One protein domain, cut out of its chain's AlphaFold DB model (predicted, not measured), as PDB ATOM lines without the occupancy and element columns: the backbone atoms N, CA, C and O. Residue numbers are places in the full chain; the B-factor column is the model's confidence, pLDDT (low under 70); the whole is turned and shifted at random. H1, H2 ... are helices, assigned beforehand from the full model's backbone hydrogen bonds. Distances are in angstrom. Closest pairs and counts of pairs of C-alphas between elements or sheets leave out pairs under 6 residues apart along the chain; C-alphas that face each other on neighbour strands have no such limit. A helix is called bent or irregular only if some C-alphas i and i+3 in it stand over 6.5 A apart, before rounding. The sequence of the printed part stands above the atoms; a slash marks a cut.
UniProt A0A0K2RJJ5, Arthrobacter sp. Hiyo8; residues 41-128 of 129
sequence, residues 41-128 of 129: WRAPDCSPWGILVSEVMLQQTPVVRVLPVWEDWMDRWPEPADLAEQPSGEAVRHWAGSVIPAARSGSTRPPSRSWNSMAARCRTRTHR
ATOM      1  N   TRP A  41     -73.673 134.364 -39.156       95.00
ATOM      2  CA  TRP A  41     -74.145 134.863 -37.858       95.00
ATOM      3  C   TRP A  41     -75.179 133.967 -37.150       95.00
ATOM      4  O   TRP A  41     -75.607 134.277 -36.042       95.00
ATOM      5  N   ARG A  42     -75.614 132.866 -37.778       94.75
ATOM      6  CA  ARG A  42     -76.433 131.811 -37.149       94.75
ATOM      7  C   ARG A  42     -75.619 130.564 -36.807       94.75
ATOM      8  O   ARG A  42     -76.188 129.603 -36.294       94.75
ATOM      9  N   ALA A  43     -74.329 130.552 -37.133       94.12
ATOM     10  CA  ALA A  43     -73.471 129.424 -36.835       94.12
ATOM     11  C   ALA A  43     -73.258 129.301 -35.310       94.12
ATOM     12  O   ALA A  43     -73.223 130.324 -34.620       94.12
ATOM     13  N   PRO A  44     -73.132 128.077 -34.761       92.50
ATOM     14  CA  PRO A  44     -72.979 127.863 -33.317       92.50
ATOM     15  C   PRO A  44     -71.744 128.536 -32.704       92.50
ATOM     16  O   PRO A  44     -71.719 128.815 -31.508       92.50
ATOM     17  N   ASP A  45     -70.721 128.765 -33.517       93.38
ATOM     18  CA  ASP A  45     -69.446 129.390 -33.179       93.38
ATOM     19  C   ASP A  45     -69.437 130.914 -33.391       93.38
ATOM     20  O   ASP A  45     -68.444 131.571 -33.073       93.38
ATOM     21  N   CYS A  46     -70.533 131.507 -33.883       95.31
ATOM     22  CA  CYS A  46     -70.613 132.953 -34.050       95.31
ATOM     23  C   CYS A  46     -70.553 133.667 -32.693       95.31
ATOM     24  O   CYS A  46     -71.335 133.402 -31.777       95.31
ATOM     25  N   SER A  47     -69.662 134.653 -32.584       95.56
ATOM     26  CA  SER A  47     -69.522 135.447 -31.367       95.56
ATOM     27  C   SER A  47     -70.764 136.321 -31.105       95.56
ATOM     28  O   SER A  47     -71.442 136.746 -32.048       95.56
ATOM     29  N   PRO A  48     -71.048 136.688 -29.836       96.12
ATOM     30  CA  PRO A  48     -72.103 137.656 -29.512       96.12
ATOM     31  C   PRO A  48     -71.928 139.002 -30.229       96.12
ATOM     32  O   PRO A  48     -72.907 139.680 -30.544       96.12
ATOM     33  N   TRP A  49     -70.677 139.383 -30.508       94.88
ATOM     34  CA  TRP A  49     -70.352 140.557 -31.309       94.88
ATOM     35  C   TRP A  49     -70.790 140.390 -32.766       94.88
ATOM     36  O   TRP A  49     -71.502 141.253 -33.277       94.88
ATOM     37  N   GLY A  50     -70.459 139.263 -33.401       95.69
ATOM     38  CA  GLY A  50     -70.889 138.959 -34.767       95.69
ATOM     39  C   GLY A  50     -72.414 138.946 -34.919       95.69
ATOM     40  O   GLY A  50     -72.938 139.509 -35.887       95.69
ATOM     41  N   ILE A  51     -73.132 138.415 -33.920       96.06
ATOM     42  CA  ILE A  51     -74.601 138.463 -33.860       96.06
ATOM     43  C   ILE A  51     -75.076 139.919 -33.828       96.06
ATOM     44  O   ILE A  51     -75.852 140.326 -34.693       96.06
ATOM     45  N   LEU A  52     -74.571 140.737 -32.897       95.19
ATOM     46  CA  LEU A  52     -74.957 142.147 -32.784       95.19
ATOM     47  C   LEU A  52     -74.698 142.928 -34.080       95.19
ATOM     48  O   LEU A  52     -75.554 143.698 -34.518       95.19
ATOM     49  N   VAL A  53     -73.534 142.732 -34.701       93.38
ATOM     50  CA  VAL A  53     -73.184 143.373 -35.974       93.38
ATOM     51  C   VAL A  53     -74.193 142.984 -37.056       93.38
ATOM     52  O   VAL A  53     -74.721 143.872 -37.732       93.38
ATOM     53  N   SER A  54     -74.522 141.694 -37.179       94.31
ATOM     54  CA  SER A  54     -75.500 141.216 -38.165       94.31
ATOM     55  C   SER A  54     -76.877 141.860 -37.967       94.31
ATOM     56  O   SER A  54     -77.458 142.374 -38.924       94.31
ATOM     57  N   GLU A  55     -77.353 141.946 -36.723       94.44
ATOM     58  CA  GLU A  55     -78.647 142.541 -36.386       94.44
ATOM     59  C   GLU A  55     -78.705 144.021 -36.763       94.44
ATOM     60  O   GLU A  55     -79.703 144.478 -37.323       94.44
ATOM     61  N   VAL A  56     -77.629 144.778 -36.516       90.31
ATOM     62  CA  VAL A  56     -77.555 146.200 -36.885       90.31
ATOM     63  C   VAL A  56     -77.538 146.377 -38.406       90.31
ATOM     64  O   VAL A  56     -78.211 147.274 -38.923       90.31
ATOM     65  N   MET A  57     -76.805 145.532 -39.134       89.19
ATOM     66  CA  MET A  57     -76.721 145.583 -40.599       89.19
ATOM     67  C   MET A  57     -78.059 145.236 -41.275       89.19
ATOM     68  O   MET A  57     -78.452 145.882 -42.256       89.19
ATOM     69  N   LEU A  58     -78.773 144.244 -40.737       91.44
ATOM     70  CA  LEU A  58     -79.997 143.687 -41.320       91.44
ATOM     71  C   LEU A  58     -81.248 144.558 -41.115       91.44
ATOM     72  O   LEU A  58     -82.241 144.334 -41.804       91.44
ATOM     73  N   GLN A  59     -81.211 145.594 -40.264       89.81
ATOM     74  CA  GLN A  59     -82.373 146.477 -40.043       89.81
ATOM     75  C   GLN A  59     -82.860 147.194 -41.313       89.81
ATOM     76  O   GLN A  59     -84.037 147.527 -41.423       89.81
ATOM     77  N   GLN A  60     -81.962 147.489 -42.258       80.56
ATOM     78  CA  GLN A  60     -82.301 148.236 -43.479       80.56
ATOM     79  C   GLN A  60     -81.749 147.613 -44.766       80.56
ATOM     80  O   GLN A  60     -82.005 148.135 -45.852       80.56
ATOM     81  N   THR A  61     -81.001 146.511 -44.671       85.50
ATOM     82  CA  THR A  61     -80.267 145.937 -45.807       85.50
ATOM     83  C   THR A  61     -80.631 144.466 -45.993       85.50
ATOM     84  O   THR A  61     -80.584 143.706 -45.027       85.50
ATOM     85  N   PRO A  62     -80.974 144.019 -47.217       89.38
ATOM     86  CA  PRO A  62     -81.296 142.617 -47.460       89.38
ATOM     87  C   PRO A  62     -80.069 141.712 -47.275       89.38
ATOM     88  O   PRO A  62     -78.949 142.082 -47.629       89.38
ATOM     89  N   VAL A  63     -80.313 140.483 -46.805       91.38
ATOM     90  CA  VAL A  63     -79.290 139.468 -46.468       91.38
ATOM     91  C   VAL A  63     -78.222 139.294 -47.551       91.38
ATOM     92  O   VAL A  63     -77.040 139.279 -47.236       91.38
ATOM     93  N   VAL A  64     -78.623 139.215 -48.825       90.38
ATOM     94  CA  VAL A  64     -77.707 138.986 -49.964       90.38
ATOM     95  C   VAL A  64     -76.624 140.054 -50.101       90.38
ATOM     96  O   VAL A  64     -75.559 139.782 -50.640       90.38
ATOM     97  N   ARG A  65     -76.899 141.272 -49.627       89.62
ATOM     98  CA  ARG A  65     -75.947 142.377 -49.650       89.62
ATOM     99  C   ARG A  65     -75.159 142.470 -48.349       89.62
ATOM    100  O   ARG A  65     -74.017 142.896 -48.383       89.62
ATOM    101  N   VAL A  66     -75.760 142.082 -47.224       91.31
ATOM    102  CA  VAL A  66     -75.091 142.094 -45.917       91.31
ATOM    103  C   VAL A  66     -74.014 141.027 -45.830       91.31
ATOM    104  O   VAL A  66     -72.966 141.313 -45.275       91.31
ATOM    105  N   LEU A  67     -74.249 139.834 -46.384       92.44
ATOM    106  CA  LEU A  67     -73.358 138.686 -46.216       92.44
ATOM    107  C   LEU A  67     -71.866 138.998 -46.466       92.44
ATOM    108  O   LEU A  67     -71.103 138.886 -45.509       92.44
ATOM    109  N   PRO A  68     -71.447 139.483 -47.653       92.31
ATOM    110  CA  PRO A  68     -70.031 139.771 -47.905       92.31
ATOM    111  C   PRO A  68     -69.492 140.949 -47.079       92.31
ATOM    112  O   PRO A  68     -68.304 141.017 -46.792       92.31
ATOM    113  N   VAL A  69     -70.355 141.890 -46.686       91.69
ATOM    114  CA  VAL A  69     -69.958 143.048 -45.868       91.69
ATOM    115  C   VAL A  69     -69.752 142.649 -44.415       91.69
ATOM    116  O   VAL A  69     -68.894 143.202 -43.740       91.69
ATOM    117  N   TRP A  70     -70.547 141.704 -43.923       93.56
ATOM    118  CA  TRP A  70     -70.403 141.164 -42.582       93.56
ATOM    119  C   TRP A  70     -69.125 140.333 -42.461       93.56
ATOM    120  O   TRP A  70     -68.432 140.469 -41.461       93.56
ATOM    121  N   GLU A  71     -68.785 139.530 -43.475       94.19
ATOM    122  CA  GLU A  71     -67.528 138.764 -43.506       94.19
ATOM    123  C   GLU A  71     -66.313 139.706 -43.431       94.19
ATOM    124  O   GLU A  71     -65.525 139.609 -42.496       94.19
ATOM    125  N   ASP A  72     -66.248 140.709 -44.314       94.06
ATOM    126  CA  ASP A  72     -65.190 141.736 -44.320       94.06
ATOM    127  C   ASP A  72     -65.137 142.537 -43.001       94.06
ATOM    128  O   ASP A  72     -64.070 142.837 -42.462       94.06
ATOM    129  N   TRP A  73     -66.301 142.837 -42.416       94.06
ATOM    130  CA  TRP A  73     -66.377 143.499 -41.115       94.06
ATOM    131  C   TRP A  73     -65.776 142.649 -39.998       94.06
ATOM    132  O   TRP A  73     -65.050 143.179 -39.155       94.06
ATOM    133  N   MET A  74     -66.103 141.357 -39.958       94.69
ATOM    134  CA  MET A  74     -65.631 140.442 -38.920       94.69
ATOM    135  C   MET A  74     -64.149 140.104 -39.077       94.69
ATOM    136  O   MET A  74     -63.475 139.934 -38.064       94.69
ATOM    137  N   ASP A  75     -63.629 140.098 -40.304       94.81
ATOM    138  CA  ASP A  75     -62.190 139.988 -40.562       94.81
ATOM    139  C   ASP A  75     -61.431 141.221 -40.053       94.81
ATOM    140  O   ASP A  75     -60.308 141.121 -39.552       94.81
ATOM    141  N   ARG A  76     -62.044 142.404 -40.165       93.44
ATOM    142  CA  ARG A  76     -61.405 143.673 -39.804       93.44
ATOM    143  C   ARG A  76     -61.531 144.042 -38.327       93.44
ATOM    144  O   ARG A  76     -60.594 144.614 -37.769       93.44
ATOM    145  N   TRP A  77     -62.680 143.764 -37.716       95.06
ATOM    146  CA  TRP A  77     -62.972 144.030 -36.303       95.06
ATOM    147  C   TRP A  77     -63.635 142.809 -35.661       95.06
ATOM    148  O   TRP A  77     -64.854 142.822 -35.426       95.06
ATOM    149  N   PRO A  78     -62.850 141.752 -35.384       93.81
ATOM    150  CA  PRO A  78     -63.367 140.516 -34.806       93.81
ATOM    151  C   PRO A  78     -63.917 140.709 -33.389       93.81
ATOM    152  O   PRO A  78     -64.809 139.961 -32.979       93.81
ATOM    153  N   GLU A  79     -63.452 141.728 -32.659       92.94
ATOM    154  CA  GLU A  79     -63.937 142.088 -31.332       92.94
ATOM    155  C   GLU A  79     -64.453 143.539 -31.252       92.94
ATOM    156  O   GLU A  79     -64.035 144.430 -32.001       92.94
ATOM    157  N   PRO A  80     -65.342 143.845 -30.283       91.31
ATOM    158  CA  PRO A  80     -65.804 145.214 -30.056       91.31
ATOM    159  C   PRO A  80     -64.675 146.203 -29.727       91.31
ATOM    160  O   PRO A  80     -64.842 147.408 -29.940       91.31
ATOM    161  N   ALA A  81     -63.564 145.710 -29.167       90.94
ATOM    162  CA  ALA A  81     -62.388 146.504 -28.825       90.94
ATOM    163  C   ALA A  81     -61.659 147.001 -30.082       90.94
ATOM    164  O   ALA A  81     -61.388 148.199 -30.175       90.94
ATOM    165  N   ASP A  82     -61.479 146.141 -31.089       91.31
ATOM    166  CA  ASP A  82     -60.811 146.492 -32.350       91.31
ATOM    167  C   ASP A  82     -61.513 147.659 -33.056       91.31
ATOM    168  O   ASP A  82     -60.879 148.572 -33.593       91.31
ATOM    169  N   LEU A  83     -62.852 147.666 -33.013       90.19
ATOM    170  CA  LEU A  83     -63.649 148.766 -33.548       90.19
ATOM    171  C   LEU A  83     -63.540 150.034 -32.687       90.19
ATOM    172  O   LEU A  83     -63.569 151.153 -33.209       90.19
ATOM    173  N   ALA A  84     -63.474 149.885 -31.363       89.25
ATOM    174  CA  ALA A  84     -63.388 151.014 -30.445       89.25
ATOM    175  C   ALA A  84     -62.108 151.829 -30.675       89.25
ATOM    176  O   ALA A  84     -62.156 153.063 -30.635       89.25
ATOM    177  N   GLU A  85     -60.999 151.157 -30.971       91.00
ATOM    178  CA  GLU A  85     -59.701 151.780 -31.242       91.00
ATOM    179  C   GLU A  85     -59.691 152.631 -32.521       91.00
ATOM    180  O   GLU A  85     -58.895 153.565 -32.644       91.00
ATOM    181  N   GLN A  86     -60.611 152.382 -33.459       89.75
ATOM    182  CA  GLN A  86     -60.659 153.129 -34.713       89.75
ATOM    183  C   GLN A  86     -61.185 154.559 -34.544       89.75
ATOM    184  O   GLN A  86     -62.084 154.813 -33.736       89.75
ATOM    185  N   PRO A  87     -60.739 155.514 -35.381       87.19
ATOM    186  CA  PRO A  87     -61.299 156.858 -35.402       87.19
ATOM    187  C   PRO A  87     -62.824 156.862 -35.560       87.19
ATOM    188  O   PRO A  87     -63.418 156.043 -36.268       87.19
ATOM    189  N   SER A  88     -63.487 157.835 -34.932       80.75
ATOM    190  CA  SER A  88     -64.929 158.007 -35.093       80.75
ATOM    191  C   SER A  88     -65.305 158.163 -36.578       80.75
ATOM    192  O   SER A  88     -64.654 158.859 -37.359       80.75
ATOM    193  N   GLY A  89     -66.356 157.453 -36.993       81.56
ATOM    194  CA  GLY A  89     -66.828 157.441 -38.377       81.56
ATOM    195  C   GLY A  89     -66.091 156.497 -39.328       81.56
ATOM    196  O   GLY A  89     -66.527 156.391 -40.470       81.56
ATOM    197  N   GLU A  90     -65.034 155.798 -38.903       86.00
ATOM    198  CA  GLU A  90     -64.373 154.784 -39.737       86.00
ATOM    199  C   GLU A  90     -65.361 153.657 -40.102       86.00
ATOM    200  O   GLU A  90     -65.654 153.474 -41.285       86.00
ATOM    201  N   ALA A  91     -66.018 153.064 -39.101       85.56
ATOM    202  CA  ALA A  91     -67.070 152.061 -39.292       85.56
ATOM    203  C   ALA A  91     -68.178 152.514 -40.258       85.56
ATOM    204  O   ALA A  91     -68.663 151.747 -41.086       85.56
ATOM    205  N   VAL A  92     -68.585 153.787 -40.171       83.44
ATOM    206  CA  VAL A  92     -69.616 154.357 -41.053       83.44
ATOM    207  C   VAL A  92     -69.117 154.467 -42.489       83.44
ATOM    208  O   VAL A  92     -69.896 154.217 -43.406       83.44
ATOM    209  N   ARG A  93     -67.851 154.849 -42.700       83.31
ATOM    210  CA  ARG A  93     -67.251 154.933 -44.040       83.31
ATOM    211  C   ARG A  93     -67.144 153.555 -44.675       83.31
ATOM    212  O   ARG A  93     -67.539 153.409 -45.827       83.31
ATOM    213  N   HIS A  94     -66.661 152.576 -43.915       86.25
ATOM    214  CA  HIS A  94     -66.554 151.198 -44.374       86.25
ATOM    215  C   HIS A  94     -67.935 150.647 -44.761       86.25
ATOM    216  O   HIS A  94     -68.163 150.307 -45.917       86.25
ATOM    217  N   TRP A  95     -68.917 150.729 -43.857       81.62
ATOM    218  CA  TRP A  95     -70.292 150.299 -44.132       81.62
ATOM    219  C   TRP A  95     -70.936 151.004 -45.338       81.62
ATOM    220  O   TRP A  95     -71.550 150.363 -46.193       81.62
ATOM    221  N   ALA A  96     -70.812 152.334 -45.422       75.00
ATOM    222  CA  ALA A  96     -71.388 153.101 -46.522       75.00
ATOM    223  C   ALA A  96     -70.756 152.736 -47.874       75.00
ATOM    224  O   ALA A  96     -71.469 152.708 -48.875       75.00
ATOM    225  N   GLY A  97     -69.452 152.442 -47.896       70.88
ATOM    226  CA  GLY A  97     -68.731 152.025 -49.097       70.88
ATOM    227  C   GLY A  97     -69.100 150.621 -49.574       70.88
ATOM    228  O   GLY A  97     -69.190 150.403 -50.780       70.88
ATOM    229  N   SER A  98     -69.367 149.691 -48.655       69.06
ATOM    230  CA  SER A  98     -69.609 148.285 -49.009       69.06
ATOM    231  C   SER A  98     -71.061 147.990 -49.423       69.06
ATOM    232  O   SER A  98     -71.315 147.060 -50.185       69.06
ATOM    233  N   VAL A  99     -72.036 148.784 -48.961       62.50
ATOM    234  CA  VAL A  99     -73.481 148.526 -49.184       62.50
ATOM    235  C   VAL A  99     -74.116 149.451 -50.226       62.50
ATOM    236  O   VAL A  99     -75.150 149.115 -50.815       62.50
ATOM    237  N   ILE A 100     -73.532 150.623 -50.472       57.47
ATOM    238  CA  ILE A 100     -74.021 151.563 -51.481       57.47
ATOM    239  C   ILE A 100     -73.121 151.422 -52.716       57.47
ATOM    240  O   ILE A 100     -71.945 151.765 -52.633       57.47
ATOM    241  N   PRO A 101     -73.635 150.963 -53.876       50.25
ATOM    242  CA  PRO A 101     -72.889 151.088 -55.127       50.25
ATOM    243  C   PRO A 101     -72.557 152.564 -55.303       50.25
ATOM    244  O   PRO A 101     -73.483 153.360 -55.169       50.25
ATOM    245  N   ALA A 102     -71.294 152.924 -55.569       45.69
ATOM    246  CA  ALA A 102     -70.837 154.312 -55.698       45.69
ATOM    247  C   ALA A 102     -71.874 155.172 -56.448       45.69
ATOM    248  O   ALA A 102     -71.975 155.146 -57.675       45.69
ATOM    249  N   ALA A 103     -72.722 155.875 -55.692       44.50
ATOM    250  CA  ALA A 103     -73.854 156.582 -56.255       44.50
ATOM    251  C   ALA A 103     -73.359 157.948 -56.716       44.50
ATOM    252  O   ALA A 103     -72.688 158.665 -55.972       44.50
ATOM    253  N   ARG A 104     -73.690 158.281 -57.970       43.19
ATOM    254  CA  ARG A 104     -73.467 159.587 -58.596       43.19
ATOM    255  C   ARG A 104     -73.769 160.706 -57.596       43.19
ATOM    256  O   ARG A 104     -74.840 160.726 -56.997       43.19
ATOM    257  N   SER A 105     -72.797 161.603 -57.445       42.25
ATOM    258  CA  SER A 105     -72.833 162.839 -56.660       42.25
ATOM    259  C   SER A 105     -74.252 163.384 -56.445       42.25
ATOM    260  O   SER A 105     -74.868 163.860 -57.397       42.25
ATOM    261  N   GLY A 106     -74.768 163.364 -55.211       44.75
ATOM    262  CA  GLY A 106     -75.929 164.205 -54.908       44.75
ATOM    263  C   GLY A 106     -76.681 163.956 -53.609       44.75
ATOM    264  O   GLY A 106     -77.126 164.919 -52.999       44.75
ATOM    265  N   SER A 107     -76.846 162.718 -53.143       53.41
ATOM    266  CA  SER A 107     -77.648 162.491 -51.933       53.41
ATOM    267  C   SER A 107     -77.341 161.151 -51.283       53.41
ATOM    268  O   SER A 107     -77.778 160.109 -51.755       53.41
ATOM    269  N   THR A 108     -76.623 161.178 -50.164       45.31
ATOM    270  CA  THR A 108     -76.550 160.039 -49.246       45.31
ATOM    271  C   THR A 108     -76.389 160.573 -47.837       45.31
ATOM    272  O   THR A 108     -75.297 160.951 -47.420       45.31
ATOM    273  N   ARG A 109     -77.482 160.589 -47.076       41.91
ATOM    274  CA  ARG A 109     -77.393 160.575 -45.618       41.91
ATOM    275  C   ARG A 109     -77.394 159.099 -45.205       41.91
ATOM    276  O   ARG A 109     -78.464 158.497 -45.211       41.91
ATOM    277  N   PRO A 110     -76.232 158.488 -44.910       50.50
ATOM    278  CA  PRO A 110     -76.190 157.096 -44.478       50.50
ATOM    279  C   PRO A 110     -76.940 156.920 -43.145       50.50
ATOM    280  O   PRO A 110     -77.085 157.895 -42.393       50.50
ATOM    281  N   PRO A 111     -77.376 155.693 -42.801       52.38
ATOM    282  CA  PRO A 111     -77.853 155.347 -41.462       52.38
ATOM    283  C   PRO A 111     -76.669 155.366 -40.473       52.38
ATOM    284  O   PRO A 111     -76.217 154.349 -39.964       52.38
ATOM    285  N   SER A 112     -76.090 156.544 -40.244       54.94
ATOM    286  CA  SER A 112     -74.808 156.731 -39.550       54.94
ATOM    287  C   SER A 112     -74.929 156.826 -38.034       54.94
ATOM    288  O   SER A 112     -73.925 156.727 -37.330       54.94
ATOM    289  N   ARG A 113     -76.143 157.040 -37.505       57.09
ATOM    290  CA  ARG A 113     -76.332 157.265 -36.065       57.09
ATOM    291  C   ARG A 113     -76.116 155.991 -35.248       57.09
ATOM    292  O   ARG A 113     -75.449 156.072 -34.225       57.09
ATOM    293  N   SER A 114     -76.597 154.830 -35.697       61.44
ATOM    294  CA  SER A 114     -76.451 153.570 -34.947       61.44
ATOM    295  C   SER A 114     -74.986 153.137 -34.818       61.44
ATOM    296  O   SER A 114     -74.540 152.842 -33.710       61.44
ATOM    297  N   TRP A 115     -74.221 153.190 -35.911       67.88
ATOM    298  CA  TRP A 115     -72.811 152.786 -35.955       67.88
ATOM    299  C   TRP A 115     -71.885 153.714 -35.171       67.88
ATOM    300  O   TRP A 115     -71.091 153.243 -34.359       67.88
ATOM    301  N   ASN A 116     -72.022 155.036 -35.337       63.84
ATOM    302  CA  ASN A 116     -71.231 155.990 -34.555       63.84
ATOM    303  C   ASN A 116     -71.541 155.881 -33.060       63.84
ATOM    304  O   ASN A 116     -70.626 155.939 -32.241       63.84
ATOM    305  N   SER A 117     -72.813 155.684 -32.696       64.00
ATOM    306  CA  SER A 117     -73.190 155.450 -31.305       64.00
ATOM    307  C   SER A 117     -72.676 154.110 -30.772       64.00
ATOM    308  O   SER A 117     -72.327 154.042 -29.599       64.00
ATOM    309  N   MET A 118     -72.590 153.059 -31.593       66.44
ATOM    310  CA  MET A 118     -72.020 151.772 -31.184       66.44
ATOM    311  C   MET A 118     -70.508 151.867 -30.950       66.44
ATOM    312  O   MET A 118     -70.059 151.554 -29.852       66.44
ATOM    313  N   ALA A 119     -69.748 152.414 -31.904       61.78
ATOM    314  CA  ALA A 119     -68.306 152.627 -31.754       61.78
ATOM    315  C   ALA A 119     -67.973 153.564 -30.574       61.78
ATOM    316  O   ALA A 119     -67.015 153.338 -29.837       61.78
ATOM    317  N   ALA A 120     -68.790 154.601 -30.348       61.72
ATOM    318  CA  ALA A 120     -68.641 155.481 -29.190       61.72
ATOM    319  C   ALA A 120     -68.915 154.763 -27.857       61.72
ATOM    320  O   ALA A 120     -68.178 154.990 -26.901       61.72
ATOM    321  N   ARG A 121     -69.933 153.890 -27.790       62.75
ATOM    322  CA  ARG A 121     -70.240 153.089 -26.590       62.75
ATOM    323  C   ARG A 121     -69.166 152.048 -26.280       62.75
ATOM    324  O   ARG A 121     -68.911 151.813 -25.103       62.75
ATOM    325  N   CYS A 122     -68.539 151.445 -27.292       60.31
ATOM    326  CA  CYS A 122     -67.416 150.536 -27.061       60.31
ATOM    327  C   CYS A 122     -66.232 151.297 -26.440       60.31
ATOM    328  O   CYS A 122     -65.776 150.903 -25.372       60.31
ATOM    329  N   ARG A 123     -65.840 152.456 -26.999       57.19
ATOM    330  CA  ARG A 123     -64.759 153.309 -26.454       57.19
ATOM    331  C   ARG A 123     -64.969 153.750 -25.011       57.19
ATOM    332  O   ARG A 123     -64.051 153.693 -24.198       57.19
ATOM    333  N   THR A 124     -66.164 154.234 -24.676       55.44
ATOM    334  CA  THR A 124     -66.429 154.745 -23.321       55.44
ATOM    335  C   THR A 124     -66.447 153.643 -22.265       55.44
ATOM    336  O   THR A 124     -66.310 153.951 -21.081       55.44
ATOM    337  N   ARG A 125     -66.594 152.375 -22.673       54.91
ATOM    338  CA  ARG A 125     -66.558 151.218 -21.775       54.91
ATOM    339  C   ARG A 125     -65.137 150.676 -21.577       54.91
ATOM    340  O   ARG A 125     -64.835 150.283 -20.457       54.91
ATOM    341  N   THR A 126     -64.255 150.734 -22.581       52.78
ATOM    342  CA  THR A 126     -62.836 150.333 -22.448       52.78
ATOM    343  C   THR A 126     -62.013 151.292 -21.583       52.78
ATOM    344  O   THR A 126     -61.127 150.848 -20.866       52.78
ATOM    345  N   HIS A 127     -62.328 152.592 -21.566       45.50
ATOM    346  CA  HIS A 127     -61.631 153.581 -20.720       45.50
ATOM    347  C   HIS A 127     -62.105 153.630 -19.252       45.50
ATOM    348  O   HIS A 127     -61.733 154.548 -18.520       45.50
ATOM    349  N   ARG A 128     -62.970 152.701 -18.825       40.53
ATOM    350  CA  ARG A 128     -63.540 152.658 -17.464       40.53
ATOM    351  C   ARG A 128     -63.237 151.364 -16.697       40.53
ATOM    352  O   ARG A 128     -63.859 151.152 -15.656       40.53
TER     353      ARG A 128
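Overview. This is residues 41 to 128 of the 129 residues of a protein of Arthrobacter sp. Hiyo8 (UniProt A0A0K2RJJ5). Two helical hairpins, H1 with H2 and H4 with H5, come together through H2 and H4, and the short helix H3 packs across H5. The loop of residues 101 to 107 sticks out at one end of the long axis. The printed part has 88 residues with five named helices, H1 to H5 in chain order, and no named strand: all helix. It is compact, with a radius of gyration of the C-alphas of 13.2 A and spans of 42 by 30 by 19 A.

Arrangement. H5, residues 112 to 126, is the longest helix. H4, residues 90 to 99, touches it in a hairpin, closest at the C-alphas of Val 92 and Ser 112, 5.9 A, opposite ways at 37 degrees, only just a steep tilt. H3, residues 80 to 85, touches H5 about perpendicular, at 89 degrees; the C-alphas of Ala 84 and Arg 123 are closest, 4.8 A. H2, residues 63 to 76, touches H4 with residues 65 to 69 alone, closest at the C-alphas of Val 69 and Ser 98, 6.1 A. H1, residues 48 to 58, forms a hairpin with H2 at a steep tilt of 39 degrees, closest at the C-alphas of Met 57 and Val 66, 6.6 A. H1 and H4 are apart, as are H2 and H5. Every O i to N i+4 pair is within hydrogen-bond range in H1, H3, H4 and H5; in H2 8 of 10 are.

Along the chain. H1 begins at C-alpha 48 (-72.103, 137.656, -29.512) and spans 15.4 A. H2 spans 19.5 A and is only just irregular, with C-alphas 65 and 68 6.7 A apart. H3 spans 9.0 A and H4 14.5 A. H5 spans 21.8 A, ending at C-alpha 126 (-62.836, 150.333, -22.448).

Size, cuts and confidence. The C-alphas of Arg 104 and Arg 128 are farthest apart, 42.9 A. The printed part has no cut; the link from H4 to H5 is long, the others tight. Confidence is low, under 70, at residues 98 to 128.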